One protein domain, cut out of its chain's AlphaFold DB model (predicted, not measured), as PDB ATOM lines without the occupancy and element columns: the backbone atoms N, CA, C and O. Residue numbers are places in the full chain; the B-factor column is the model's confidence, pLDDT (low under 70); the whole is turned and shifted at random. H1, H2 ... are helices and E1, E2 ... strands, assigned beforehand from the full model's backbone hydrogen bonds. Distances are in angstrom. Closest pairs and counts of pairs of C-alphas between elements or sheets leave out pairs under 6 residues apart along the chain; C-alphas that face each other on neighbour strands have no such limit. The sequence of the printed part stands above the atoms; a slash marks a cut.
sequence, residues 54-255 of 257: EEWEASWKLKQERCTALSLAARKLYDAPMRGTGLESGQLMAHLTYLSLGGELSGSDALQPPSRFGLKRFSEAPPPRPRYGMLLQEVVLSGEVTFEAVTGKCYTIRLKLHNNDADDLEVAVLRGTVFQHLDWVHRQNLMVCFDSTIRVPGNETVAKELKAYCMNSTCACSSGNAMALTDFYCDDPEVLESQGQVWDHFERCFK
ATOM      1  N   GLU A  54     117.813 122.626 134.005       91.81
ATOM      2  CA  GLU A  54     117.690 123.751 134.944       91.81
ATOM      3  C   GLU A  54     117.038 123.308 136.272       91.81
ATOM      4  O   GLU A  54     117.531 123.648 137.347       91.81
ATOM      5  N   GLU A  55     115.988 122.482 136.218       92.75
ATOM      6  CA  GLU A  55     115.336 121.880 137.392       92.75
ATOM      7  C   GLU A  55     116.283 120.946 138.164       92.75
ATOM      8  O   GLU A  55     116.357 121.009 139.395       92.75
ATOM      9  N   TRP A  56     117.043 120.105 137.453       91.38
ATOM     10  CA  TRP A  56     118.039 119.220 138.057       91.38
ATOM     11  C   TRP A  56     119.177 120.008 138.712       91.38
ATOM     12  O   TRP A  56     119.521 119.723 139.856       91.38
ATOM     13  N   GLU A  57     119.726 121.020 138.037       92.56
ATOM     14  CA  GLU A  57     120.795 121.876 138.567       92.56
ATOM     15  C   GLU A  57     120.320 122.631 139.818       92.56
ATOM     16  O   GLU A  57     121.044 122.686 140.816       92.56
ATOM     17  N   ALA A  58     119.088 123.152 139.813       92.88
ATOM     18  CA  ALA A  58     118.491 123.810 140.975       92.88
ATOM     19  C   ALA A  58     118.303 122.842 142.156       92.88
ATOM     20  O   ALA A  58     118.686 123.158 143.286       92.88
ATOM     21  N   SER A  59     117.764 121.647 141.898       90.88
ATOM     22  CA  SER A  59     117.576 120.600 142.913       90.88
ATOM     23  C   SER A  59     118.909 120.115 143.489       90.88
ATOM     24  O   SER A  59     119.076 120.009 144.706       90.88
ATOM     25  N   TRP A  60     119.899 119.885 142.626       90.19
ATOM     26  CA  TRP A  60     121.238 119.462 143.018       90.19
ATOM     27  C   TRP A  60     121.943 120.525 143.862       90.19
ATOM     28  O   TRP A  60     122.494 120.199 144.915       90.19
ATOM     29  N   LYS A  61     121.855 121.800 143.463       93.12
ATOM     30  CA  LYS A  61     122.413 122.918 144.232       93.12
ATOM     31  C   LYS A  61     121.795 122.995 145.627       93.12
ATOM     32  O   LYS A  61     122.531 123.048 146.609       93.12
ATOM     33  N   LEU A  62     120.467 122.908 145.726       93.38
ATOM     34  CA  LEU A  62     119.768 122.892 147.014       93.38
ATOM     35  C   LEU A  62     120.198 121.697 147.879       93.38
ATOM     36  O   LEU A  62     120.434 121.843 149.080       93.38
ATOM     37  N   LYS A  63     120.342 120.508 147.282       91.50
ATOM     38  CA  LYS A  63     120.837 119.318 147.987       91.50
ATOM     39  C   LYS A  63     122.253 119.535 148.516       91.50
ATOM     40  O   LYS A  63     122.531 119.195 149.664       91.50
ATOM     41  N   GLN A  64     123.137 120.126 147.718       92.38
ATOM     42  CA  GLN A  64     124.513 120.381 148.127       92.38
ATOM     43  C   GLN A  64     124.616 121.446 149.221       92.38
ATOM     44  O   GLN A  64     125.404 121.276 150.153       92.38
ATOM     45  N   GLU A  65     123.797 122.496 149.163       94.06
ATOM     46  CA  GLU A  65     123.681 123.491 150.236       94.06
ATOM     47  C   GLU A  65     123.262 122.828 151.555       94.06
ATOM     48  O   GLU A  65     123.888 123.064 152.589       94.06
ATOM     49  N   ARG A  66     122.281 121.917 151.516       95.25
ATOM     50  CA  ARG A  66     121.841 121.152 152.695       95.25
ATOM     51  C   ARG A  66     122.924 120.218 153.235       95.25
ATOM     52  O   ARG A  66     123.167 120.218 154.439       95.25
ATOM     53  N   CYS A  67     123.608 119.464 152.372       94.31
ATOM     54  CA  CYS A  67     124.731 118.615 152.786       94.31
ATOM     55  C   CYS A  67     125.855 119.445 153.423       94.31
ATOM     56  O   CYS A  67     126.390 119.076 154.465       94.31
ATOM     57  N   THR A  68     126.168 120.601 152.833       94.00
ATOM     58  CA  THR A  68     127.186 121.528 153.346       94.00
ATOM     59  C   THR A  68     126.790 122.076 154.712       94.00
ATOM     60  O   THR A  68     127.603 122.071 155.635       94.00
ATOM     61  N   ALA A  69     125.537 122.504 154.878       95.00
ATOM     62  CA  ALA A  69     125.025 122.991 156.153       95.00
ATOM     63  C   ALA A  69     125.107 121.916 157.249       95.00
ATOM     64  O   ALA A  69     125.574 122.205 158.354       95.00
ATOM     65  N   LEU A  70     124.740 120.669 156.931       96.38
ATOM     66  CA  LEU A  70     124.847 119.539 157.854       96.38
ATOM     67  C   LEU A  70     126.306 119.248 158.236       96.38
ATOM     68  O   LEU A  70     126.607 119.089 159.419       96.38
ATOM     69  N   SER A  71     127.223 119.236 157.262       95.75
ATOM     70  CA  SER A  71     128.663 119.096 157.511       95.75
ATOM     71  C   SER A  71     129.194 120.186 158.431       95.75
ATOM     72  O   SER A  71     129.883 119.884 159.402       95.75
ATOM     73  N   LEU A  72     128.856 121.452 158.182       94.81
ATOM     74  CA  LEU A  72     129.302 122.566 159.022       94.81
ATOM     75  C   LEU A  72     128.751 122.463 160.447       94.81
ATOM     76  O   LEU A  72     129.494 122.687 161.405       94.81
ATOM     77  N   ALA A  73     127.478 122.090 160.599       95.69
ATOM     78  CA  ALA A  73     126.878 121.849 161.908       95.69
ATOM     79  C   ALA A  73     127.606 120.720 162.656       95.69
ATOM     80  O   ALA A  73     127.932 120.873 163.834       95.69
ATOM     81  N   ALA A  74     127.929 119.624 161.964       96.38
ATOM     82  CA  ALA A  74     128.622 118.486 162.554       96.38
ATOM     83  C   ALA A  74     130.062 118.821 162.943       96.38
ATOM     84  O   ALA A  74     130.467 118.530 164.065       96.38
ATOM     85  N   ARG A  75     130.817 119.500 162.072       95.12
ATOM     86  CA  ARG A  75     132.177 119.970 162.380       95.12
ATOM     87  C   ARG A  75     132.175 120.924 163.576       95.12
ATOM     88  O   ARG A  75     133.024 120.828 164.458       95.12
ATOM     89  N   LYS A  76     131.187 121.822 163.671       94.75
ATOM     90  CA  LYS A  76     131.047 122.722 164.829       94.75
ATOM     91  C   LYS A  76     130.813 121.956 166.134       94.75
ATOM     92  O   LYS A  76     131.324 122.378 167.164       94.75
ATOM     93  N   LEU A  77     130.040 120.875 166.096       95.06
ATOM     94  CA  LEU A  77     129.711 120.091 167.285       95.06
ATOM     95  C   LEU A  77     130.848 119.145 167.698       95.06
ATOM     96  O   LEU A  77     131.202 119.089 168.872       95.06
ATOM     97  N   TYR A  78     131.417 118.414 166.740       94.56
ATOM     98  CA  TYR A  78     132.327 117.302 167.017       94.56
ATOM     99  C   TYR A  78     133.809 117.661 166.876       94.56
ATOM    100  O   TYR A  78     134.618 117.117 167.626       94.56
ATOM    101  N   ASP A  79     134.165 118.618 166.011       93.06
ATOM    102  CA  ASP A  79     135.574 118.961 165.738       93.06
ATOM    103  C   ASP A  79     136.036 120.195 166.509       93.06
ATOM    104  O   ASP A  79     137.229 120.374 166.731       93.06
ATOM    105  N   ALA A  80     135.117 121.066 166.948       82.00
ATOM    106  CA  ALA A  80     135.481 122.249 167.729       82.00
ATOM    107  C   ALA A  80     136.328 121.929 168.981       82.00
ATOM    108  O   ALA A  80     137.298 122.656 169.203       82.00
ATOM    109  N   PRO A  81     136.043 120.858 169.752       78.38
ATOM    110  CA  PRO A  81     136.889 120.456 170.878       78.38
ATOM    111  C   PRO A  81     138.272 119.921 170.471       78.38
ATOM    112  O   PRO A  81     139.166 119.894 171.305       78.38
ATOM    113  N   MET A  82     138.445 119.503 169.213       77.12
ATOM    114  CA  MET A  82     139.626 118.795 168.696       77.12
ATOM    115  C   MET A  82     140.424 119.631 167.685       77.12
ATOM    116  O   MET A  82     141.252 119.122 166.932       77.12
ATOM    117  N   ARG A  83     140.184 120.946 167.620       74.75
ATOM    118  CA  ARG A  83     140.861 121.802 166.640       74.75
ATOM    119  C   ARG A  83     142.376 121.750 166.813       74.75
ATOM    120  O   ARG A  83     142.893 122.089 167.870       74.75
ATOM    121  N   GLY A  84     143.066 121.406 165.727       72.56
ATOM    122  CA  GLY A  84     144.528 121.370 165.672       72.56
ATOM    123  C   GLY A  84     145.157 120.093 166.227       72.56
ATOM    124  O   GLY A  84     146.376 119.989 166.198       72.56
ATOM    125  N   THR A  85     144.363 119.120 166.685       76.25
ATOM    126  CA  THR A  85     144.889 117.862 167.240       76.25
ATOM    127  C   THR A  85     145.067 116.763 166.194       76.25
ATOM    128  O   THR A  85     145.554 115.690 166.512       76.25
ATOM    129  N   GLY A  86     144.641 116.991 164.946       79.81
ATOM    130  CA  GLY A  86     144.664 115.973 163.890       79.81
ATOM    131  C   GLY A  86     143.516 114.957 163.957       79.81
ATOM    132  O   GLY A  86     143.469 114.054 163.121       79.81
ATOM    133  N   LEU A  87     142.582 115.110 164.907       91.81
ATOM    134  CA  LEU A  87     141.333 114.351 164.951       91.81
ATOM    135  C   LEU A  87     140.173 115.157 164.363       91.81
ATOM    136  O   LEU A  87     139.898 116.281 164.783       91.81
ATOM    137  N   GLU A  88     139.433 114.543 163.448       94.38
ATOM    138  CA  GLU A  88     138.241 115.126 162.842       94.38
ATOM    139  C   GLU A  88     137.143 114.067 162.755       94.38
ATOM    140  O   GLU A  88     137.373 112.946 162.317       94.38
ATOM    141  N   SER A  89     135.928 114.417 163.157       96.38
ATOM    142  CA  SER A  89     134.791 113.496 163.276       96.38
ATOM    143  C   SER A  89     133.473 114.062 162.731       96.38
ATOM    144  O   SER A  89     132.486 113.334 162.590       96.38
ATOM    145  N   GLY A  90     133.416 115.359 162.421       96.44
ATOM    146  CA  GLY A  90     132.206 116.026 161.953       96.44
ATOM    147  C   GLY A  90     131.683 115.460 160.635       96.44
ATOM    148  O   GLY A  90     130.482 115.231 160.494       96.44
ATOM    149  N   GLN A  91     132.565 115.180 159.674       96.69
ATOM    150  CA  GLN A  91     132.150 114.695 158.357       96.69
ATOM    151  C   GLN A  91     131.566 113.274 158.413       96.69
ATOM    152  O   GLN A  91     130.597 112.983 157.708       96.69
ATOM    153  N   LEU A  92     132.080 112.414 159.296       97.50
ATOM    154  CA  LEU A  92     131.524 111.101 159.605       97.50
ATOM    155  C   LEU A  92     130.093 111.254 160.107       97.50
ATOM    156  O   LEU A  92     129.181 110.650 159.548       97.50
ATOM    157  N   MET A  93     129.887 112.097 161.120       97.69
ATOM    158  CA  MET A  93     128.573 112.262 161.743       97.69
ATOM    159  C   MET A  93     127.548 112.891 160.803       97.69
ATOM    160  O   MET A  93     126.389 112.470 160.797       97.69
ATOM    161  N   ALA A  94     127.962 113.844 159.965       97.38
ATOM    162  CA  ALA A  94     127.106 114.393 158.918       97.38
ATOM    163  C   ALA A  94     126.707 113.312 157.899       97.38
ATOM    164  O   ALA A  94     125.530 113.184 157.559       97.38
ATOM    165  N   HIS A  95     127.665 112.492 157.457       97.06
ATOM    166  CA  HIS A  95     127.410 111.437 156.479       97.06
ATOM    167  C   HIS A  95     126.490 110.337 157.031       97.06
ATOM    168  O   HIS A  95     125.506 109.989 156.381       97.06
ATOM    169  N   LEU A  96     126.755 109.828 158.239       97.00
ATOM    170  CA  LEU A  96     125.917 108.802 158.873       97.00
ATOM    171  C   LEU A  96     124.506 109.324 159.175       97.00
ATOM    172  O   LEU A  96     123.528 108.608 158.960       97.00
ATOM    173  N   THR A  97     124.380 110.588 159.597       96.75
ATOM    174  CA  THR A  97     123.072 111.241 159.774       96.75
ATOM    175  C   THR A  97     122.301 111.268 158.456       96.75
ATOM    176  O   THR A  97     121.161 110.815 158.413       96.75
ATOM    177  N   TYR A  98     122.922 111.723 157.367       96.19
ATOM    178  CA  TYR A  98     122.294 111.748 156.043       96.19
ATOM    179  C   TYR A  98     121.815 110.368 155.583       96.19
ATOM    180  O   TYR A  98     120.690 110.241 155.098       96.19
ATOM    181  N   LEU A  99     122.629 109.326 155.778       95.56
ATOM    182  CA  LEU A  99     122.233 107.954 155.450       95.56
ATOM    183  C   LEU A  99     121.051 107.492 156.310       95.56
ATOM    184  O   LEU A  99     120.097 106.937 155.774       95.56
ATOM    185  N   SER A 100     121.042 107.816 157.607       95.44
ATOM    186  CA  SER A 100     119.922 107.482 158.503       95.44
ATOM    187  C   SER A 100     118.602 108.181 158.185       95.44
ATOM    188  O   SER A 100     117.539 107.736 158.615       95.44
ATOM    189  N   LEU A 101     118.658 109.259 157.405       93.94
ATOM    190  CA  LEU A 101     117.484 109.971 156.909       93.94
ATOM    191  C   LEU A 101     117.036 109.468 155.526       93.94
ATOM    192  O   LEU A 101     116.080 109.997 154.960       93.94
ATOM    193  N   GLY A 102     117.671 108.420 154.994       92.12
ATOM    194  CA  GLY A 102     117.370 107.858 153.676       92.12
ATOM    195  C   GLY A 102     117.982 108.647 152.518       92.12
ATOM    196  O   GLY A 102     117.501 108.562 151.395       92.12
ATOM    197  N   GLY A 103     119.022 109.443 152.777       90.62
ATOM    198  CA  GLY A 103     119.676 110.262 151.757       90.62
ATOM    199  C   GLY A 103     118.897 111.517 151.344       90.62
ATOM    200  O   GLY A 103     119.175 112.121 150.300       90.62
ATOM    201  N   GLU A 104     117.941 111.924 152.174       90.50
ATOM    202  CA  GLU A 104     117.121 113.116 152.001       90.50
ATOM    203  C   GLU A 104     117.318 114.052 153.192       90.50
ATOM    204  O   GLU A 104     117.282 113.625 154.343       90.50
ATOM    205  N   LEU A 105     117.520 115.340 152.911       92.19
ATOM    206  CA  LEU A 105     117.638 116.384 153.930       92.19
ATOM    207  C   LEU A 105     116.517 117.396 153.739       92.19
ATOM    208  O   LEU A 105     116.300 117.869 152.620       92.19
ATOM    209  N   SER A 106     115.851 117.766 154.827       89.94
ATOM    210  CA  SER A 106     114.896 118.873 154.893       89.94
ATOM    211  C   SER A 106     115.596 120.232 155.017       89.94
ATOM    212  O   SER A 106     115.060 121.244 154.567       89.94
ATOM    213  N   GLY A 107     116.817 120.252 155.564       85.38
ATOM    214  CA  GLY A 107     117.583 121.467 155.873       85.38
ATOM    215  C   GLY A 107     117.437 121.943 157.324       85.38
ATOM    216  O   GLY A 107     118.148 122.855 157.735       85.38
ATOM    217  N   SER A 108     116.567 121.300 158.104       88.12
ATOM    218  CA  SER A 108     116.417 121.503 159.554       88.12
ATOM    219  C   SER A 108     116.734 120.237 160.358       88.12
ATOM    220  O   SER A 108     116.392 120.134 161.533       88.12
ATOM    221  N   ASP A 109     117.351 119.251 159.707       93.31
ATOM    222  CA  ASP A 109     117.572 117.930 160.278       93.31
ATOM    223  C   ASP A 109     118.597 117.987 161.414       93.31
ATOM    224  O   ASP A 109     119.684 118.556 161.281       93.31
ATOM    225  N   ALA A 110     118.249 117.374 162.544       94.06
ATOM    226  CA  ALA A 110     119.150 117.261 163.677       94.06
ATOM    227  C   ALA A 110     120.203 116.173 163.431       94.06
ATOM    228  O   ALA A 110     119.903 115.091 162.918       94.06
ATOM    229  N   LEU A 111     121.436 116.447 163.862       96.56
ATOM    230  CA  LEU A 111     122.502 115.451 163.882       96.56
ATOM    231  C   LEU A 111     122.128 114.304 164.814       96.56
ATOM    232  O   LEU A 111     121.725 114.523 165.956       96.56
ATOM    233  N   GLN A 112     122.303 113.080 164.329       96.31
ATOM    234  CA  GLN A 112     122.133 111.904 165.166       96.31
ATOM    235  C   GLN A 112     123.352 111.732 166.089       96.31
ATOM    236  O   GLN A 112     124.473 112.068 165.690       96.31
ATOM    237  N   PRO A 113     123.163 111.216 167.316       96.25
ATOM    238  CA  PRO A 113     124.270 110.982 168.234       96.25
ATOM    239  C   PRO A 113     125.130 109.784 167.781       96.25
ATOM    240  O   PRO A 113     124.598 108.856 167.167       96.25
ATOM    241  N   PRO A 114     126.432 109.736 168.128       97.31
ATOM    242  CA  PRO A 114     127.324 108.623 167.771       97.31
ATOM    243  C   PRO A 114     126.825 107.261 168.272       97.31
ATOM    244  O   PRO A 114     126.906 106.262 167.558       97.31
ATOM    245  N   SER A 115     126.210 107.241 169.459       96.94
ATOM    246  CA  SER A 115     125.650 106.035 170.077       96.94
ATOM    247  C   SER A 115     124.553 105.373 169.242       96.94
ATOM    248  O   SER A 115     124.423 104.152 169.283       96.94
ATOM    249  N   ARG A 116     123.815 106.134 168.416       96.50
ATOM    250  CA  ARG A 116     122.846 105.571 167.456       96.50
ATOM    251  C   ARG A 116     123.513 104.604 166.477       96.50
ATOM    252  O   ARG A 116     122.881 103.661 166.011       96.50
ATOM    253  N   PHE A 117     124.778 104.854 166.157       97.44
ATOM    254  CA  PHE A 117     125.563 104.090 165.197       97.44
ATOM    255  C   PHE A 117     126.471 103.052 165.871       97.44
ATOM    256  O   PHE A 117     127.315 102.458 165.206       97.44
ATOM    257  N   GLY A 118     126.332 102.837 167.185       97.19
ATOM    258  CA  GLY A 118     127.234 101.975 167.954       97.19
ATOM    259  C   GLY A 118     128.652 102.540 168.091       97.19
ATOM    260  O   GLY A 118     129.580 101.794 168.378       97.19
ATOM    261  N   LEU A 119     128.832 103.847 167.868       98.12
ATOM    262  CA  LEU A 119     130.126 104.505 167.999       98.12
ATOM    263  C   LEU A 119     130.298 105.072 169.406       98.12
ATOM    264  O   LEU A 119     129.394 105.709 169.956       98.12
ATOM    265  N   LYS A 120     131.492 104.873 169.956       97.44
ATOM    266  CA  LYS A 120     131.953 105.461 171.212       97.44
ATOM    267  C   LYS A 120     132.974 106.539 170.917       97.44
ATOM    268  O   LYS A 120     133.697 106.466 169.923       97.44
ATOM    269  N   ARG A 121     133.023 107.541 171.785       95.19
ATOM    270  CA  ARG A 121     133.979 108.634 171.685       95.19
ATOM    271  C   ARG A 121     135.192 108.333 172.552       95.19
ATOM    272  O   ARG A 121     135.035 108.095 173.747       95.19
ATOM    273  N   PHE A 122     136.380 108.370 171.964       93.88
ATOM    274  CA  PHE A 122     137.638 108.079 172.642       93.88
ATOM    275  C   PHE A 122     137.856 109.014 173.841       93.88
ATOM    276  O   PHE A 122     138.191 108.550 174.928       93.88
ATOM    277  N   SER A 123     137.566 110.307 173.682       88.69
ATOM    278  CA  SER A 123     137.655 111.292 174.771       88.69
ATOM    279  C   SER A 123     136.679 111.078 175.944       88.69
ATOM    280  O   SER A 123     136.929 111.589 177.034       88.69
ATOM    281  N   GLU A 124     135.589 110.327 175.760       92.81
ATOM    282  CA  GLU A 124     134.579 110.069 176.804       92.81
ATOM    283  C   GLU A 124     134.737 108.677 177.428       92.81
ATOM    284  O   GLU A 124     134.580 108.504 178.636       92.81
ATOM    285  N   ALA A 125     135.057 107.682 176.605       94.00
ATOM    286  CA  ALA A 125     135.287 106.307 177.009       94.00
ATOM    287  C   ALA A 125     136.487 105.769 176.218       94.00
ATOM    288  O   ALA A 125     136.307 105.284 175.106       94.00
ATOM    289  N   PRO A 126     137.717 105.866 176.749       92.75
ATOM    290  CA  PRO A 126     138.886 105.320 176.074       92.75
ATOM    291  C   PRO A 126     138.789 103.789 175.942       92.75
ATOM    292  O   PRO A 126     138.314 103.123 176.872       92.75
ATOM    293  N   PRO A 127     139.257 103.199 174.827       93.31
ATOM    294  CA  PRO A 127     139.322 101.754 174.676       93.31
ATOM    295  C   PRO A 127     140.324 101.139 175.672       93.31
ATOM    296  O   PRO A 127     141.177 101.840 176.227       93.31
ATOM    297  N   PRO A 128     140.264  99.813 175.896       91.31
ATOM    298  CA  PRO A 128     141.260  99.116 176.698       91.31
ATOM    299  C   PRO A 128     142.676  99.381 176.183       91.31
ATOM    300  O   PRO A 128     142.910  99.418 174.973       91.31
ATOM    301  N   ARG A 129     143.634  99.522 177.105       93.38
ATOM    302  CA  ARG A 129     145.032  99.732 176.721       93.38
ATOM    303  C   ARG A 129     145.547  98.546 175.897       93.38
ATOM    304  O   ARG A 129     145.304  97.396 176.280       93.38
ATOM    305  N   PRO A 130     146.271  98.807 174.798       94.75
ATOM    306  CA  PRO A 130     146.847  97.756 173.983       94.75
ATOM    307  C   PRO A 130     147.931  97.025 174.775       94.75
ATOM    308  O   PRO A 130     148.542  97.562 175.700       94.75
ATOM    309  N   ARG A 131     148.199  95.776 174.387       92.94
ATOM    310  CA  ARG A 131     149.284  94.992 174.991       92.94
ATOM    311  C   ARG A 131     150.670  95.561 174.661       92.94
ATOM    312  O   ARG A 131     151.602  95.356 175.432       92.94
ATOM    313  N   TYR A 132     150.786  96.231 173.517       93.75
ATOM    314  CA  TYR A 132     152.024  96.776 172.976       93.75
ATOM    315  C   TYR A 132     151.757  98.143 172.342       93.75
ATOM    316  O   TYR A 132     150.713  98.322 171.714       93.75
ATOM    317  N   GLY A 133     152.704  99.068 172.491       96.06
ATOM    318  CA  GLY A 133     152.610 100.431 171.972       96.06
ATOM    319  C   GLY A 133     151.618 101.349 172.698       96.06
ATOM    320  O   GLY A 133     150.941 100.957 173.647       96.06
ATOM    321  N   MET A 134     151.554 102.596 172.236       97.25
ATOM    322  CA  MET A 134     150.628 103.648 172.672       97.25
ATOM    323  C   MET A 134     149.482 103.791 171.672       97.25
ATOM    324  O   MET A 134     149.665 103.532 170.484       97.25
ATOM    325  N   LEU A 135     148.288 104.185 172.116       97.38
ATOM    326  CA  LEU A 135     147.135 104.276 171.215       97.38
ATOM    327  C   LEU A 135     147.319 105.390 170.184       97.38
ATOM    328  O   LEU A 135     147.718 106.499 170.530       97.38
ATOM    329  N   LEU A 136     146.956 105.116 168.928       97.50
ATOM    330  CA  LEU A 136     147.060 106.074 167.823       97.50
ATOM    331  C   LEU A 136     146.393 107.420 168.148       97.50
ATOM    332  O   LEU A 136     146.971 108.467 167.884       97.50
ATOM    333  N   GLN A 137     145.196 107.403 168.736       95.88
ATOM    334  CA  GLN A 137     144.496 108.621 169.143       95.88
ATOM    335  C   GLN A 137     145.285 109.400 170.206       95.88
ATOM    336  O   GLN A 137     145.366 110.617 170.110       95.88
ATOM    337  N   GLU A 138     145.897 108.724 171.184       95.50
ATOM    338  CA  GLU A 138     146.667 109.369 172.261       95.50
ATOM    339  C   GLU A 138     147.919 110.066 171.726       95.50
ATOM    340  O   GLU A 138     148.167 111.226 172.057       95.50
ATOM    341  N   VAL A 139     148.688 109.384 170.874       95.94
ATOM    342  CA  VAL A 139     149.943 109.924 170.317       95.94
ATOM    343  C   VAL A 139     149.690 111.055 169.318       95.94
ATOM    344  O   VAL A 139     150.495 111.971 169.188       95.94
ATOM    345  N   VAL A 140     148.541 111.030 168.635       95.75
ATOM    346  CA  VAL A 140     148.112 112.116 167.744       95.75
ATOM    347  C   VAL A 140     147.623 113.319 168.554       95.75
ATOM    348  O   VAL A 140     148.027 114.447 168.284       95.75
ATOM    349  N   LEU A 141     146.815 113.090 169.593       93.75
ATOM    350  CA  LEU A 141     146.308 114.149 170.474       93.75
ATOM    351  C   LEU A 141     147.417 114.864 171.255       93.75
ATOM    352  O   LEU A 141     147.326 116.072 171.466       93.75
ATOM    353  N   SER A 142     148.432 114.128 171.705       93.38
ATOM    354  CA  SER A 142     149.595 114.685 172.410       93.38
ATOM    355  C   SER A 142     150.566 115.415 171.482       93.38
ATOM    356  O   SER A 142     151.355 116.231 171.953       93.38
ATOM    357  N   GLY A 143     150.487 115.166 170.173       94.94
ATOM    358  CA  GLY A 143     151.404 115.722 169.186       94.94
ATOM    359  C   GLY A 143     152.737 114.979 169.086       94.94
ATOM    360  O   GLY A 143     153.611 115.451 168.370       94.94
ATOM    361  N   GLU A 144     152.896 113.824 169.736       96.38
ATOM    362  CA  GLU A 144     154.066 112.941 169.574       96.38
ATOM    363  C   GLU A 144     154.140 112.401 168.135       96.38
ATOM    364  O   GLU A 144     155.209 112.295 167.535       96.38
ATOM    365  N   VAL A 145     152.981 112.130 167.525       97.06
ATOM    366  CA  VAL A 145     152.869 111.665 166.138       97.06
ATOM    367  C   VAL A 145     151.935 112.562 165.340       97.06
ATOM    368  O   VAL A 145     150.846 112.916 165.783       97.06
ATOM    369  N   THR A 146     152.316 112.876 164.105       96.88
ATOM    370  CA  THR A 146     151.449 113.578 163.149       96.88
ATOM    371  C   THR A 146     151.203 112.752 161.896       96.88
ATOM    372  O   THR A 146     152.025 111.939 161.470       96.88
ATOM    373  N   PHE A 147     150.041 112.957 161.279       97.00
ATOM    374  CA  PHE A 147     149.768 112.409 159.959       97.00
ATOM    375  C   PHE A 147     150.357 113.324 158.887       97.00
ATOM    376  O   PHE A 147     149.894 114.447 158.708       97.00
ATOM    377  N   GLU A 148     151.304 112.817 158.103       96.50
ATOM    378  CA  GLU A 148     151.658 113.460 156.833       96.50
ATOM    379  C   GLU A 148     150.600 113.186 155.758       96.50
ATOM    380  O   GLU A 148     150.358 114.012 154.881       96.50
ATOM    381  N   ALA A 149     149.994 111.995 155.793       97.06
ATOM    382  CA  ALA A 149     148.915 111.618 154.893       97.06
ATOM    383  C   ALA A 149     148.107 110.442 155.447       97.06
ATOM    384  O   ALA A 149     148.656 109.482 155.990       97.06
ATOM    385  N   VAL A 150     146.802 110.467 155.194       97.88
ATOM    386  CA  VAL A 150     145.906 109.322 155.366       97.88
ATOM    387  C   VAL A 150     145.095 109.192 154.088       97.88
ATOM    388  O   VAL A 150     144.424 110.139 153.677       97.88
ATOM    389  N   THR A 151     145.162 108.035 153.436       97.88
ATOM    390  CA  THR A 151     144.391 107.784 152.211       97.88
ATOM    391  C   THR A 151     143.638 106.466 152.277       97.88
ATOM    392  O   THR A 151     144.175 105.450 152.712       97.88
ATOM    393  N   GLY A 152     142.382 106.475 151.833       96.81
ATOM    394  CA  GLY A 152     141.548 105.277 151.750       96.81
ATOM    395  C   GLY A 152     141.460 104.747 150.325       96.81
ATOM    396  O   GLY A 152     141.203 105.513 149.391       96.81
ATOM    397  N   LYS A 153     141.572 103.434 150.132       95.25
ATOM    398  CA  LYS A 153     141.341 102.769 148.842       95.25
ATOM    399  C   LYS A 153     140.640 101.431 149.065       95.25
ATOM    400  O   LYS A 153     141.268 100.469 149.489       95.25
ATOM    401  N   CYS A 154     139.354 101.361 148.735       93.12
ATOM    402  CA  CYS A 154     138.503 100.203 149.004       93.12
ATOM    403  C   CYS A 154     138.635  99.755 150.473       93.12
ATOM    404  O   CYS A 154     138.454 100.573 151.367       93.12
ATOM    405  N   TYR A 155     139.003  98.497 150.711       96.25
ATOM    406  CA  TYR A 155     139.130  97.863 152.027       96.25
ATOM    407  C   TYR A 155     140.479  98.127 152.715       96.25
ATOM    408  O   TYR A 155     140.996  97.284 153.452       96.25
ATOM    409  N   THR A 156     141.086  99.278 152.432       97.56
ATOM    410  CA  THR A 156     142.454  99.581 152.839       97.56
ATOM    411  C   THR A 156     142.606 101.047 153.219       97.56
ATOM    412  O   THR A 156     142.154 101.937 152.494       97.56
ATOM    413  N   ILE A 157     143.316 101.296 154.320       98.12
ATOM    414  CA  ILE A 157     143.776 102.620 154.742       98.12
ATOM    415  C   ILE A 157     145.302 102.640 154.685       98.12
ATOM    416  O   ILE A 157     145.965 101.767 155.244       98.12
ATOM    417  N   ARG A 158     145.872 103.656 154.043       98.31
ATOM    418  CA  ARG A 158     147.306 103.930 154.064       98.31
ATOM    419  C   ARG A 158     147.581 105.128 154.958       98.31
ATOM    420  O   ARG A 158     147.126 106.232 154.664       98.31
ATOM    421  N   LEU A 159     148.353 104.895 156.010       98.31
ATOM    422  CA  LEU A 159     148.834 105.903 156.945       98.31
ATOM    423  C   LEU A 159     150.267 106.284 156.593       98.31
ATOM    424  O   LEU A 159     151.075 105.411 156.269       98.31
ATOM    425  N   LYS A 160     150.588 107.570 156.685       98.25
ATOM    426  CA  LYS A 160     151.950 108.097 156.692       98.25
ATOM    427  C   LYS A 160     152.116 108.895 157.982       98.25
ATOM    428  O   LYS A 160     151.538 109.972 158.109       98.25
ATOM    429  N   LEU A 161     152.818 108.303 158.943       98.31
ATOM    430  CA  LEU A 161     152.993 108.811 160.303       98.31
ATOM    431  C   LEU A 161     154.394 109.388 160.444       98.31
ATOM    432  O   LEU A 161     155.347 108.696 160.097       98.31
ATOM    433  N   HIS A 162     154.503 110.607 160.958       98.25
ATOM    434  CA  HIS A 162     155.764 111.228 161.344       98.25
ATOM    435  C   HIS A 162     155.860 111.264 162.867       98.25
ATOM    436  O   HIS A 162     154.918 111.714 163.524       98.25
ATOM    437  N   ASN A 163     156.967 110.768 163.412       98.44
ATOM    438  CA  ASN A 163     157.279 110.874 164.831       98.44
ATOM    439  C   ASN A 163     158.012 112.196 165.077       98.44
ATOM    440  O   ASN A 163     159.050 112.441 164.466       98.44
ATOM    441  N   ASN A 164     157.457 113.036 165.948       97.81
ATOM    442  CA  ASN A 164     158.015 114.344 166.284       97.81
ATOM    443  C   ASN A 164     159.080 114.274 167.392       97.81
ATOM    444  O   ASN A 164     159.751 115.275 167.651       97.81
ATOM    445  N   ASP A 165     159.231 113.121 168.044       96.94
ATOM    446  CA  ASP A 165     160.197 112.896 169.112       96.94
ATOM    447  C   ASP A 165     161.497 112.275 168.596       96.94
ATOM    448  O   ASP A 165     161.567 111.683 167.520       96.94
ATOM    449  N   ALA A 166     162.563 112.399 169.392       97.25
ATOM    450  CA  ALA A 166     163.869 111.822 169.071       97.25
ATOM    451  C   ALA A 166     163.958 110.312 169.324       97.25
ATOM    452  O   ALA A 166     164.823 109.654 168.743       97.25
ATOM    453  N   ASP A 167     163.081 109.782 170.173       97.81
ATOM    454  CA  ASP A 167     163.044 108.370 170.523       97.81
ATOM    455  C   ASP A 167     162.078 107.602 169.616       97.81
ATOM    456  O   ASP A 167     161.083 108.133 169.121       97.81
ATOM    457  N   ASP A 168     162.367 106.319 169.408       97.75
ATOM    458  CA  ASP A 168     161.475 105.422 168.681       97.75
ATOM    459  C   ASP A 168     160.145 105.254 169.417       97.75
ATOM    460  O   ASP A 168     160.115 104.966 170.616       97.75
ATOM    461  N   LEU A 169     159.046 105.318 168.665       97.62
ATOM    462  CA  LEU A 169     157.701 105.154 169.197       97.62
ATOM    463  C   LEU A 169     157.024 103.922 168.603       97.62
ATOM    464  O   LEU A 169     157.191 103.582 167.428       97.62
ATOM    465  N   GLU A 170     156.235 103.237 169.420       98.12
ATOM    466  CA  GLU A 170     155.436 102.099 168.989       98.12
ATOM    467  C   GLU A 170     153.959 102.471 169.095       98.12
ATOM    468  O   GLU A 170     153.440 102.682 170.186       98.12
ATOM    469  N   VAL A 171     153.281 102.584 167.954       98.31
ATOM    470  CA  VAL A 171     151.903 103.077 167.849       98.31
ATOM    471  C   VAL A 171     150.952 101.918 167.575       98.31
ATOM    472  O   VAL A 171     151.076 101.216 166.570       98.31
ATOM    473  N   ALA A 172     149.975 101.733 168.450       98.31
ATOM    474  CA  ALA A 172     148.908 100.757 168.334       98.31
ATOM    475  C   ALA A 172     147.677 101.367 167.651       98.31
ATOM    476  O   ALA A 172     147.087 102.340 168.123       98.31
ATOM    477  N   VAL A 173     147.248 100.744 166.560       98.12
ATOM    478  CA  VAL A 173     145.987 101.023 165.875       98.12
ATOM    479  C   VAL A 173     145.038  99.874 166.166       98.12
ATOM    480  O   VAL A 173     145.219  98.775 165.648       98.12
ATOM    481  N   LEU A 174     144.041 100.116 167.010       97.75
ATOM    482  CA  LEU A 174     143.077  99.086 167.378       97.75
ATOM    483  C   LEU A 174     142.045  98.856 166.271       97.75
ATOM    484  O   LEU A 174     141.648  99.790 165.558       97.75
ATOM    485  N   ARG A 175     141.561  97.618 166.169       97.81
ATOM    486  CA  ARG A 175     140.367  97.282 165.392       97.81
ATOM    487  C   ARG A 175     139.204  98.178 165.811       97.81
ATOM    488  O   ARG A 175     139.063  98.523 166.981       97.81
ATOM    489  N   GLY A 176     138.389  98.570 164.840       98.19
ATOM    490  CA  GLY A 176     137.277  99.485 165.065       98.19
ATOM    491  C   GLY A 176     137.646 100.970 165.098       98.19
ATOM    492  O   GLY A 176     136.747 101.803 165.191       98.19
ATOM    493  N   THR A 177     138.928 101.329 164.957       98.31
ATOM    494  CA  THR A 177     139.347 102.721 164.719       98.31
ATOM    495  C   THR A 177     138.755 103.228 163.406       98.31
ATOM    496  O   THR A 177     138.922 102.581 162.367       98.31
ATOM    497  N   VAL A 178     138.084 104.382 163.435       98.38
ATOM    498  CA  VAL A 178     137.368 104.931 162.277       98.38
ATOM    499  C   VAL A 178     138.131 106.087 161.635       98.38
ATOM    500  O   VAL A 178     138.653 106.970 162.318       98.38
ATOM    501  N   PHE A 179     138.128 106.094 160.304       98.19
ATOM    502  CA  PHE A 179     138.625 107.166 159.457       98.19
ATOM    503  C   PHE A 179     137.503 107.702 158.568       98.19
ATOM    504  O   PHE A 179     136.746 106.938 157.957       98.19
ATOM    505  N   GLN A 180     137.423 109.024 158.461       97.31
ATOM    506  CA  GLN A 180     136.417 109.726 157.667       97.31
ATOM    507  C   GLN A 180     137.015 110.363 156.419       97.31
ATOM    508  O   GLN A 180     138.196 110.691 156.400       97.31
ATOM    509  N   HIS A 181     136.200 110.608 155.395       96.00
ATOM    510  CA  HIS A 181     136.580 111.544 154.329       96.00
ATOM    511  C   HIS A 181     136.645 112.973 154.864       96.00
ATOM    512  O   HIS A 181     135.854 113.333 155.734       96.00
ATOM    513  N   LEU A 182     137.542 113.791 154.311       93.12
ATOM    514  CA  LEU A 182     137.649 115.200 154.704       93.12
ATOM    515  C   LEU A 182     136.394 115.984 154.306       93.12
ATOM    516  O   LEU A 182     135.853 116.729 155.113       93.12
ATOM    517  N   ASP A 183     135.878 115.750 153.098       90.69
ATOM    518  CA  ASP A 183     134.745 116.484 152.531       90.69
ATOM    519  C   ASP A 183     133.584 115.574 152.115       90.69
ATOM    520  O   ASP A 183     133.643 114.341 152.189       90.69
ATOM    521  N   TRP A 184     132.503 116.197 151.640       90.75
ATOM    522  CA  TRP A 184     131.331 115.502 151.120       90.75
ATOM    523  C   TRP A 184     131.604 114.851 149.758       90.75
ATOM    524  O   TRP A 184     131.186 115.338 148.711       90.75
ATOM    525  N   VAL A 185     132.302 113.718 149.767       89.88
ATOM    526  CA  VAL A 185     132.609 112.934 148.555       89.88
ATOM    527  C   VAL A 185     131.620 111.792 148.305       89.88
ATOM    528  O   VAL A 185     131.718 111.112 147.288       89.88
ATOM    529  N   HIS A 186     130.680 111.576 149.234       89.06
ATOM    530  CA  HIS A 186     129.658 110.523 149.192       89.06
ATOM    531  C   HIS A 186     130.228 109.109 148.952       89.06
ATOM    532  O   HIS A 186     129.719 108.321 148.154       89.06
ATOM    533  N   ARG A 187     131.323 108.795 149.656       94.38
ATOM    534  CA  ARG A 187     132.006 107.493 149.634       94.38
ATOM    535  C   ARG A 187     132.014 106.856 151.015       94.38
ATOM    536  O   ARG A 187     131.818 107.524 152.028       94.38
ATOM    537  N   GLN A 188     132.250 105.551 151.045       94.75
ATOM    538  CA  GLN A 188     132.335 104.769 152.276       94.75
ATOM    539  C   GLN A 188     133.467 105.282 153.177       94.75
ATOM    540  O   GLN A 188     134.611 105.398 152.732       94.75
ATOM    541  N   ASN A 189     133.142 105.573 154.438       97.31
ATOM    542  CA  ASN A 189     134.135 105.741 155.502       97.31
ATOM    543  C   ASN A 189     134.718 104.369 155.871       97.31
ATOM    544  O   ASN A 189     134.090 103.338 155.594       97.31
ATOM    545  N   LEU A 190     135.909 104.358 156.469       98.19
ATOM    546  CA  LEU A 190     136.683 103.137 156.682       98.19
ATOM    547  C   LEU A 190     136.938 102.890 158.167       98.19
ATOM    548  O   LEU A 190     137.208 103.820 158.921       98.19
ATOM    549  N   MET A 191     136.879 101.624 158.570       98.38
ATOM    550  CA  MET A 191     137.062 101.187 159.951       98.38
ATOM    551  C   MET A 191     138.075 100.043 160.016       98.38
ATOM    552  O   MET A 191     137.929  99.060 159.301       98.38
ATOM    553  N   VAL A 192     139.112 100.147 160.843       98.44
ATOM    554  CA  VAL A 192     140.227  99.178 160.879       98.44
ATOM    555  C   VAL A 192     139.749  97.777 161.287       98.44
ATOM    556  O   VAL A 192     139.013  97.632 162.259       98.44
ATOM    557  N   CYS A 193     140.179  96.732 160.567       97.81
ATOM    558  CA  CYS A 193     139.721  95.354 160.810       97.81
ATOM    559  C   CYS A 193     140.437  94.651 161.970       97.81
ATOM    560  O   CYS A 193     139.839  93.841 162.671       97.81
ATOM    561  N   PHE A 194     141.734  94.908 162.135       96.94
ATOM    562  CA  PHE A 194     142.596  94.165 163.052       96.94
ATOM    563  C   PHE A 194     143.492  95.117 163.821       96.94
ATOM    564  O   PHE A 194     143.956  96.110 163.259       96.94
ATOM    565  N   ASP A 195     143.791  94.754 165.065       97.44
ATOM    566  CA  ASP A 195     144.813  95.435 165.845       97.44
ATOM    567  C   ASP A 195     146.144  95.369 165.093       97.44
ATOM    568  O   ASP A 195     146.559  94.318 164.588       97.44
ATOM    569  N   SER A 196     146.815  96.507 164.990       97.50
ATOM    570  CA  SER A 196     148.110  96.620 164.342       97.50
ATOM    571  C   SER A 196     149.030  97.488 165.169       97.50
ATOM    572  O   SER A 196     148.600  98.457 165.782       97.50
ATOM    573  N   THR A 197     150.311  97.161 165.129       97.94
ATOM    574  CA  THR A 197     151.352  97.930 165.790       97.94
ATOM    575  C   THR A 197     152.332  98.438 164.743       97.94
ATOM    576  O   THR A 197     152.740  97.698 163.839       97.94
ATOM    577  N   ILE A 198     152.687  99.715 164.837       98.25
ATOM    578  CA  ILE A 198     153.546 100.423 163.894       98.25
ATOM    579  C   ILE A 198     154.703 101.020 164.686       98.25
ATOM    580  O   ILE A 198     154.492 101.886 165.527       98.25
ATOM    581  N   ARG A 199     155.928 100.578 164.404       98.25
ATOM    582  CA  ARG A 199     157.126 101.249 164.911       98.25
ATOM    583  C   ARG A 199     157.421 102.458 164.031       98.25
ATOM    584  O   ARG A 199     157.530 102.300 162.815       98.25
ATOM    585  N   VAL A 200     157.551 103.627 164.643       98.31
ATOM    586  CA  VAL A 200     157.895 104.889 163.989       98.31
ATOM    587  C   VAL A 200     159.197 105.389 164.620       98.31
ATOM    588  O   VAL A 200     159.175 105.820 165.774       98.31
ATOM    589  N   PRO A 201     160.345 105.263 163.928       98.44
ATOM    590  CA  PRO A 201     161.619 105.718 164.473       98.44
ATOM    591  C   PRO A 201     161.613 107.216 164.780       98.44
ATOM    592  O   PRO A 201     160.842 107.969 164.178       98.44
ATOM    593  N   GLY A 202     162.453 107.640 165.722       98.44
ATOM    594  CA  GLY A 202     162.541 109.042 166.137       98.44
ATOM    595  C   GLY A 202     162.860 109.992 164.980       98.44
ATOM    596  O   GLY A 202     163.776 109.736 164.198       98.44
ATOM    597  N   ASN A 203     162.121 111.098 164.868       98.12
ATOM    598  CA  ASN A 203     162.191 112.087 163.783       98.12
ATOM    599  C   ASN A 203     162.020 111.509 162.364       98.12
ATOM    600  O   ASN A 203     162.382 112.162 161.379       98.12
ATOM    601  N   GLU A 204     161.490 110.292 162.225       98.31
ATOM    602  CA  GLU A 204     161.280 109.647 160.932       98.31
ATOM    603  C   GLU A 204     159.802 109.511 160.574       98.31
ATOM    604  O   GLU A 204     158.894 109.575 161.405       98.31
ATOM    605  N   THR A 205     159.572 109.288 159.278       98.44
ATOM    606  CA  THR A 205     158.243 109.069 158.718       98.44
ATOM    607  C   THR A 205     158.100 107.643 158.207       98.44
ATOM    608  O   THR A 205     158.842 107.201 157.328       98.44
ATOM    609  N   VAL A 206     157.070 106.942 158.676       98.44
ATOM    610  CA  VAL A 206     156.749 105.573 158.263       98.44
ATOM    611  C   VAL A 206     155.415 105.532 157.532       98.44
ATOM    612  O   VAL A 206     154.427 106.136 157.946       98.44
ATOM    613  N   ALA A 207     155.372 104.770 156.439       98.19
ATOM    614  CA  ALA A 207     154.133 104.447 155.748       98.19
ATOM    615  C   ALA A 207     153.663 103.035 156.116       98.19
ATOM    616  O   ALA A 207     154.418 102.070 155.994       98.19
ATOM    617  N   LYS A 208     152.393 102.900 156.500       98.31
ATOM    618  CA  LYS A 208     151.764 101.615 156.812       98.31
ATOM    619  C   LYS A 208     150.439 101.468 156.085       98.31
ATOM    620  O   LYS A 208     149.643 102.398 156.020       98.31
ATOM    621  N   GLU A 209     150.197 100.270 155.577       98.19
ATOM    622  CA  GLU A 209     148.906  99.871 155.036       98.19
ATOM    623  C   GLU A 209     148.151  99.001 156.050       98.19
ATOM    624  O   GLU A 209     148.721  98.067 156.623       98.19
ATOM    625  N   LEU A 210     146.879  99.326 156.277       98.38
ATOM    626  CA  LEU A 210     145.970  98.655 157.200       98.38
ATOM    627  C   LEU A 210     144.746  98.143 156.443       98.38
ATOM    628  O   LEU A 210     144.197  98.841 155.590       98.38
ATOM    629  N   LYS A 211     144.285  96.942 156.799       98.31
ATOM    630  CA  LYS A 211     142.998  96.420 156.320       98.31
ATOM    631  C   LYS A 211     141.853  97.135 157.030       98.31
ATOM    632  O   LYS A 211     141.916  97.341 158.244       98.31
ATOM    633  N   ALA A 212     140.819  97.475 156.274       98.38
ATOM    634  CA  ALA A 212     139.664  98.202 156.766       98.38
ATOM    635  C   ALA A 212     138.351  97.653 156.200       98.38
ATOM    636  O   ALA A 212     138.282  97.204 155.057       98.38
ATOM    637  N   TYR A 213     137.301  97.746 157.003       98.31
ATOM    638  CA  TYR A 213     135.925  97.553 156.594       98.31
ATOM    639  C   TYR A 213     135.346  98.857 156.052       98.31
ATOM    640  O   TYR A 213     135.596  99.939 156.587       98.31
ATOM    641  N   CYS A 214     134.512  98.746 155.028       97.19
ATOM    642  CA  CYS A 214     133.647  99.825 154.576       97.19
ATOM    643  C   CYS A 214     132.425  99.924 155.496       97.19
ATOM    644  O   CYS A 214     131.745  98.928 155.723       97.19
ATOM    645  N   MET A 215     132.106 101.116 156.001       96.56
ATOM    646  CA  MET A 215     131.055 101.282 157.023       96.56
ATOM    647  C   MET A 215     129.613 101.309 156.488       96.56
ATOM    648  O   MET A 215     128.683 101.421 157.266       96.56
ATOM    649  N   ASN A 216     129.385 101.267 155.179       92.25
ATOM    650  CA  ASN A 216     128.039 101.184 154.596       92.25
ATOM    651  C   ASN A 216     128.104 100.464 153.255       92.25
ATOM    652  O   ASN A 216     129.178 100.414 152.658       92.25
ATOM    653  N   SER A 217     126.987  99.919 152.785       91.00
ATOM    654  CA  SER A 217     126.919  99.178 151.517       91.00
ATOM    655  C   SER A 217     126.477 100.047 150.334       91.00
ATOM    656  O   SER A 217     126.727  99.703 149.181       91.00
ATOM    657  N   THR A 218     125.851 101.192 150.612       87.94
ATOM    658  CA  THR A 218     125.144 102.003 149.612       87.94
ATOM    659  C   THR A 218     126.018 103.013 148.870       87.94
ATOM    660  O   THR A 218     125.635 103.477 147.798       87.94
ATOM    661  N   CYS A 219     127.169 103.405 149.423       90.75
ATOM    662  CA  CYS A 219     128.062 104.377 148.790       90.75
ATOM    663  C   CYS A 219     129.198 103.699 148.018       90.75
ATOM    664  O   CYS A 219     129.596 102.573 148.304       90.75
ATOM    665  N   ALA A 220     129.793 104.427 147.071       92.50
ATOM    666  CA  ALA A 220     130.978 103.946 146.373       92.50
ATOM    667  C   ALA A 220     132.174 103.789 147.332       92.50
ATOM    668  O   ALA A 220     132.358 104.577 148.266       92.50
ATOM    669  N   CYS A 221     133.032 102.809 147.048       91.31
ATOM    670  CA  CYS A 221     134.287 102.602 147.765       91.31
ATOM    671  C   CYS A 221     135.181 103.847 147.731       91.31
ATOM    672  O   CYS A 221     135.175 104.609 146.758       91.31
ATOM    673  N   SER A 222     136.020 104.023 148.755       90.62
ATOM    674  CA  SER A 222     137.099 105.014 148.691       90.62
ATOM    675  C   SER A 222     138.045 104.706 147.524       90.62
ATOM    676  O   SER A 222     138.352 103.542 147.263       90.62
ATOM    677  N   SER A 223     138.529 105.726 146.817       92.56
ATOM    678  CA  SER A 223     139.335 105.566 145.598       92.56
ATOM    679  C   SER A 223     140.595 106.433 145.618       92.56
ATOM    680  O   SER A 223     140.850 107.187 144.683       92.56
ATOM    681  N   GLY A 224     141.376 106.344 146.698       92.81
ATOM    682  CA  GLY A 224     142.559 107.180 146.928       92.81
ATOM    683  C   GLY A 224     142.242 108.535 147.564       92.81
ATOM    684  O   GLY A 224     143.051 109.453 147.481       92.81
ATOM    685  N   ASN A 225     141.061 108.677 148.169       92.94
ATOM    686  CA  ASN A 225     140.638 109.912 148.819       92.94
ATOM    687  C   ASN A 225     141.444 110.164 150.097       92.94
ATOM    688  O   ASN A 225     141.777 109.217 150.816       92.94
ATOM    689  N   ALA A 226     141.720 111.440 150.376       96.19
ATOM    690  CA  ALA A 226     142.267 111.864 151.655       96.19
ATOM    691  C   ALA A 226     141.236 111.641 152.767       96.19
ATOM    692  O   ALA A 226     140.036 111.871 152.579       96.19
ATOM    693  N   MET A 227     141.720 111.182 153.913       97.31
ATOM    694  CA  MET A 227     140.903 110.873 155.077       97.31
ATOM    695  C   MET A 227     141.493 111.514 156.335       97.31
ATOM    696  O   MET A 227     142.635 111.966 156.326       97.31
ATOM    697  N   ALA A 228     140.722 111.534 157.413       96.75
ATOM    698  CA  ALA A 228     141.171 111.937 158.741       96.75
ATOM    699  C   ALA A 228     140.839 110.848 159.760       96.75
ATOM    700  O   ALA A 228     139.839 110.137 159.616       96.75
ATOM    701  N   LEU A 229     141.686 110.720 160.782       97.88
ATOM    702  CA  LEU A 229     141.387 109.912 161.957       97.88
ATOM    703  C   LEU A 229     140.254 110.577 162.739       97.88
ATOM    704  O   LEU A 229     140.266 111.792 162.935       97.88
ATOM    705  N   THR A 230     139.295 109.782 163.200       97.44
ATOM    706  CA  THR A 230     138.198 110.286 164.031       97.44
ATOM    707  C   THR A 230     138.449 110.028 165.515       97.44
ATOM    708  O   THR A 230     139.184 109.115 165.889       97.44
ATOM    709  N   ASP A 231     137.781 110.805 166.367       95.75
ATOM    710  CA  ASP A 231     137.680 110.571 167.815       95.75
ATOM    711  C   ASP A 231     136.667 109.449 168.129       95.75
ATOM    712  O   ASP A 231     136.391 109.154 169.288       95.75
ATOM    713  N   PHE A 232     136.083 108.820 167.103       97.50
ATOM    714  CA  PHE A 232     135.119 107.740 167.249       97.50
ATOM    715  C   PHE A 232     135.734 106.375 166.953       97.50
ATOM    716  O   PHE A 232     136.586 106.205 166.076       97.50
ATOM    717  N   TYR A 233     135.246 105.375 167.673       98.00
ATOM    718  CA  TYR A 233     135.596 103.982 167.452       98.00
ATOM    719  C   TYR A 233     134.395 103.068 167.715       98.00
ATOM    720  O   TYR A 233     133.439 103.444 168.399       98.00
ATOM    721  N   CYS A 234     134.441 101.867 167.147       97.94
ATOM    722  CA  CYS A 234     133.534 100.767 167.460       97.94
ATOM    723  C   CYS A 234     134.332  99.681 168.183       97.94
ATOM    724  O   CYS A 234     135.436  99.359 167.761       97.94
ATOM    725  N   ASP A 235     133.812  99.111 169.260       96.81
ATOM    726  CA  ASP A 235     134.450  97.998 169.978       96.81
ATOM    727  C   ASP A 235     133.530  96.786 170.135       96.81
ATOM    728  O   ASP A 235     133.847  95.868 170.892       96.81
ATOM    729  N   ASP A 236     132.418  96.764 169.399       97.31
ATOM    730  CA  ASP A 236     131.500  95.636 169.382       97.31
ATOM    731  C   ASP A 236     132.130  94.462 168.605       97.31
ATOM    732  O   ASP A 236     132.344  94.561 167.388       97.31
ATOM    733  N   PRO A 237     132.472  93.347 169.281       96.00
ATOM    734  CA  PRO A 237     133.142  92.226 168.640       96.00
ATOM    735  C   PRO A 237     132.263  91.511 167.608       96.00
ATOM    736  O   PRO A 237     132.822  90.934 166.678       96.00
ATOM    737  N   GLU A 238     130.933  91.551 167.747       97.12
ATOM    738  CA  GLU A 238     130.008  90.933 166.788       97.12
ATOM    739  C   GLU A 238     129.983  91.743 165.489       97.12
ATOM    740  O   GLU A 238     130.113  91.195 164.395       97.12
ATOM    741  N   VAL A 239     129.925  93.074 165.604       97.69
ATOM    742  CA  VAL A 239     129.981  93.980 164.445       97.69
ATOM    743  C   VAL A 239     131.316  93.851 163.710       97.69
ATOM    744  O   VAL A 239     131.356  93.866 162.481       97.69
ATOM    745  N   LEU A 240     132.419  93.713 164.449       97.56
ATOM    746  CA  LEU A 240     133.781  93.676 163.907       97.56
ATOM    747  C   LEU A 240     134.224  92.299 163.386       97.56
ATOM    748  O   LEU A 240     135.384  92.149 163.002       97.56
ATOM    749  N   GLU A 241     133.345  91.297 163.353       97.31
ATOM    750  CA  GLU A 241     133.694  89.946 162.901       97.31
ATOM    751  C   GLU A 241     133.994  89.894 161.389       97.31
ATOM    752  O   GLU A 241     134.924  89.218 160.942       97.31
ATOM    753  N   SER A 242     133.215  90.611 160.573       97.88
ATOM    754  CA  SER A 242     133.359  90.590 159.113       97.88
ATOM    755  C   SER A 242     132.780  91.833 158.433       97.88
ATOM    756  O   SER A 242     131.975  92.562 159.005       97.88
ATOM    757  N   GLN A 243     133.129  92.039 157.157       97.75
ATOM    758  CA  GLN A 243     132.572  93.125 156.340       97.75
ATOM    759  C   GLN A 243     131.037  93.067 156.248       97.75
ATOM    760  O   GLN A 243     130.390  94.113 156.223       97.75
ATOM    761  N   GLY A 244     130.465  91.859 156.199       97.75
ATOM    762  CA  GLY A 244     129.016  91.666 156.181       97.75
ATOM    763  C   GLY A 244     128.364  92.161 157.469       97.75
ATOM    764  O   GLY A 244     127.438  92.957 157.399       97.75
ATOM    765  N   GLN A 245     128.923  91.798 158.630       98.12
ATOM    766  CA  GLN A 245     128.410  92.240 159.935       98.12
ATOM    767  C   GLN A 245     128.505  93.757 160.119       98.12
ATOM    768  O   GLN A 245     127.570  94.383 160.620       98.12
ATOM    769  N   VAL A 246     129.594  94.372 159.646       98.06
ATOM    770  CA  VAL A 246     129.725  95.835 159.628       98.06
ATOM    771  C   VAL A 246     128.605  96.466 158.802       98.06
ATOM    772  O   VAL A 246     127.936  97.379 159.282       98.06
ATOM    773  N   TRP A 247     128.363  95.986 157.580       97.12
ATOM    774  CA  TRP A 247     127.261  96.499 156.763       97.12
ATOM    775  C   TRP A 247     125.905  96.271 157.427       97.12
ATOM    776  O   TRP A 247     125.162  97.231 157.596       97.12
ATOM    777  N   ASP A 248     125.605  95.058 157.884       97.44
ATOM    778  CA  ASP A 248     124.330  94.735 158.530       97.44
ATOM    779  C   ASP A 248     124.063  95.601 159.768       97.44
ATOM    780  O   ASP A 248     122.922  95.989 160.035       97.44
ATOM    781  N   HIS A 249     125.098  95.940 160.537       97.56
ATOM    782  CA  HIS A 249     124.998  96.882 161.650       97.56
ATOM    783  C   HIS A 249     124.618  98.287 161.184       97.56
ATOM    784  O   HIS A 249     123.584  98.817 161.593       97.56
ATOM    785  N   PHE A 250     125.412  98.885 160.296       96.94
ATOM    786  CA  PHE A 250     125.182 100.266 159.878       96.94
ATOM    787  C   PHE A 250     123.896 100.425 159.059       96.94
ATOM    788  O   PHE A 250     123.149 101.372 159.294       96.94
ATOM    789  N   GLU A 251     123.558  99.475 158.185       95.44
ATOM    790  CA  GLU A 251     122.290  99.495 157.444       95.44
ATOM    791  C   GLU A 251     121.078  99.385 158.381       95.44
ATOM    792  O   GLU A 251     120.051 100.021 158.141       95.44
ATOM    793  N   ARG A 252     121.180  98.645 159.498       95.38
ATOM    794  CA  ARG A 252     120.142  98.674 160.545       95.38
ATOM    795  C   ARG A 252     120.043 100.048 161.200       95.38
ATOM    796  O   ARG A 252     118.927 100.527 161.385       95.38
ATOM    797  N   CYS A 253     121.165 100.704 161.497       95.00
ATOM    798  CA  CYS A 253     121.175 102.067 162.036       95.00
ATOM    799  C   CYS A 253     120.590 103.108 161.060       95.00
ATOM    800  O   CYS A 253     120.109 104.159 161.507       95.00
ATOM    801  N   PHE A 254     120.640 102.835 159.749       94.00
ATOM    802  CA  PHE A 254     120.140 103.741 158.712       94.00
ATOM    803  C   PHE A 254     118.660 103.579 158.379       94.00
ATOM    804  O   PHE A 254     118.066 104.485 157.791       94.00
ATOM    805  N   LYS A 255     118.036 102.463 158.758       86.69
ATOM    806  CA  LYS A 255     116.584 102.320 158.624       86.69
ATOM    807  C   LYS A 255     115.906 103.396 159.476       86.69
ATOM    808  O   LYS A 255     116.258 103.589 160.642       86.69
TER     809      LYS A 255
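Overview. This is residues 54 to 255 of the 257 residues of the protein "Hypothetical protein" of Alexandrium catenella (UniProt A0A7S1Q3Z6). A closed barrel of six strands with bends in E1, E7 and E8 makes the core, and a small two-stranded sheet, E3 and E6, lies beside E2 and E7 at the end of the body away from H1. Helices H2, H4 and H5 pack on the outside of the barrel at different places, while the long helix H1 packs on H2 and sticks out with residues 54 to 61. The printed part has 202 residues with five named helices and eight named strands, in the order H1 H2 H3 H4 E1 E2 E3 E4 E5 E6 E7 E8 H5. Round the ring run E1 E2 E7 E5 E4 E8 and back to E1, each pair antiparallel, as E3 and E6 also are. The class is mixed, helices and strands; the whole is compact, with a radius of gyration of the C-alphas of 17.0 A, and elongated, spanning 59 by 33 by 31 A.

Arrangement. In the barrel, E1, residues 145 to 153, and E2, residues 156 to 163, form a hairpin; N 148 and O 160 are 2.9 A apart. On the other side of E2 is E7, residues 205 to 214, with N 159 and O 208 at 2.8 A. E7 bends by 54 degrees at residue 211 and pairs, over residues 212 to 214, with E5, residues 190 to 192; N 213 and O 191 are 2.7 A apart. E5 forms a hairpin with E4, residues 177 to 181, where N 179 and O 190 are 2.8 A apart. E8, residues 223 to 233, bends by 83 degrees at residue 230 and closes the ring, with N 228 and O 180 of E4 at 2.8 A and N 227 and O 150 of E1 at 2.9 A. In the second sheet, E3, residues 169 to 173, and E6, residues 196 to 200, have N 171 and O 198 at 2.8 A. H2, residues 90 to 100, is on the barrel, outside it, at a height over the sheet of 11.5 A, and stands up from it; the closest C-alphas of H2 and E4 are those of Leu 92 and Gln 180, 5.4 A apart. H4, residues 136 to 142, is also on the barrel and outside it, over none of its strands; its closest C-alpha to E3 is that of Leu 136, 5.5 A from that of Val 173. H5, residues 243 to 254, is on the barrel too, with the C-alphas of Gln 243 and Tyr 213 of E7 closest at 5.6 A. H5 touches H2 with residues 253 to 254 alone, about perpendicular at 76 degrees; the closest C-alphas, of Phe 254 and Ser 100, are 3.8 A apart. H3, residues 114 to 117, only just touches H5, with 3 pairs of C-alphas within 8 A, the closest those of Phe 117 and Cys 253 at 5.8 A. H1, residues 54 to 78, is not on the barrel; its residues 67 to 78 alone touch H2, opposite ways at a steep tilt of 55 degrees, with the C-alphas of Arg 75 and Gly 90 closest at 4.0 A. Every O i to N i+4 pair is within hydrogen-bond range in H1, H2, H4 and H5; H3 is too short for one.

Along the chain. H1 begins at C-alpha 54, (117.690, 123.751, 134.944), and is 35.8 A long. H2 measures 15.4 A, H3 5.5 A and H4 10.1 A. E1 begins at C-alpha 145, (152.869, 111.665, 166.138), and measures 22.6 A; E2 measures 22.2 A, E7 26.6 A and E8 22.2 A. E3 is 12.9 A long, E4 13.9 A, E5 6.8 A and E6 12.8 A. H5 is 16.5 A long and ends at C-alpha 254, (120.140, 103.741, 158.712).

Size, cuts and confidence. The two C-alphas farthest apart, of Glu 54 and Asp 167, are 59.7 A apart. The printed part has no cut. The links H1 to H2, H2 to H3 and H3 to H4 are long. The mean pLDDT of the printed part is 95.0, and no printed residue is under 70.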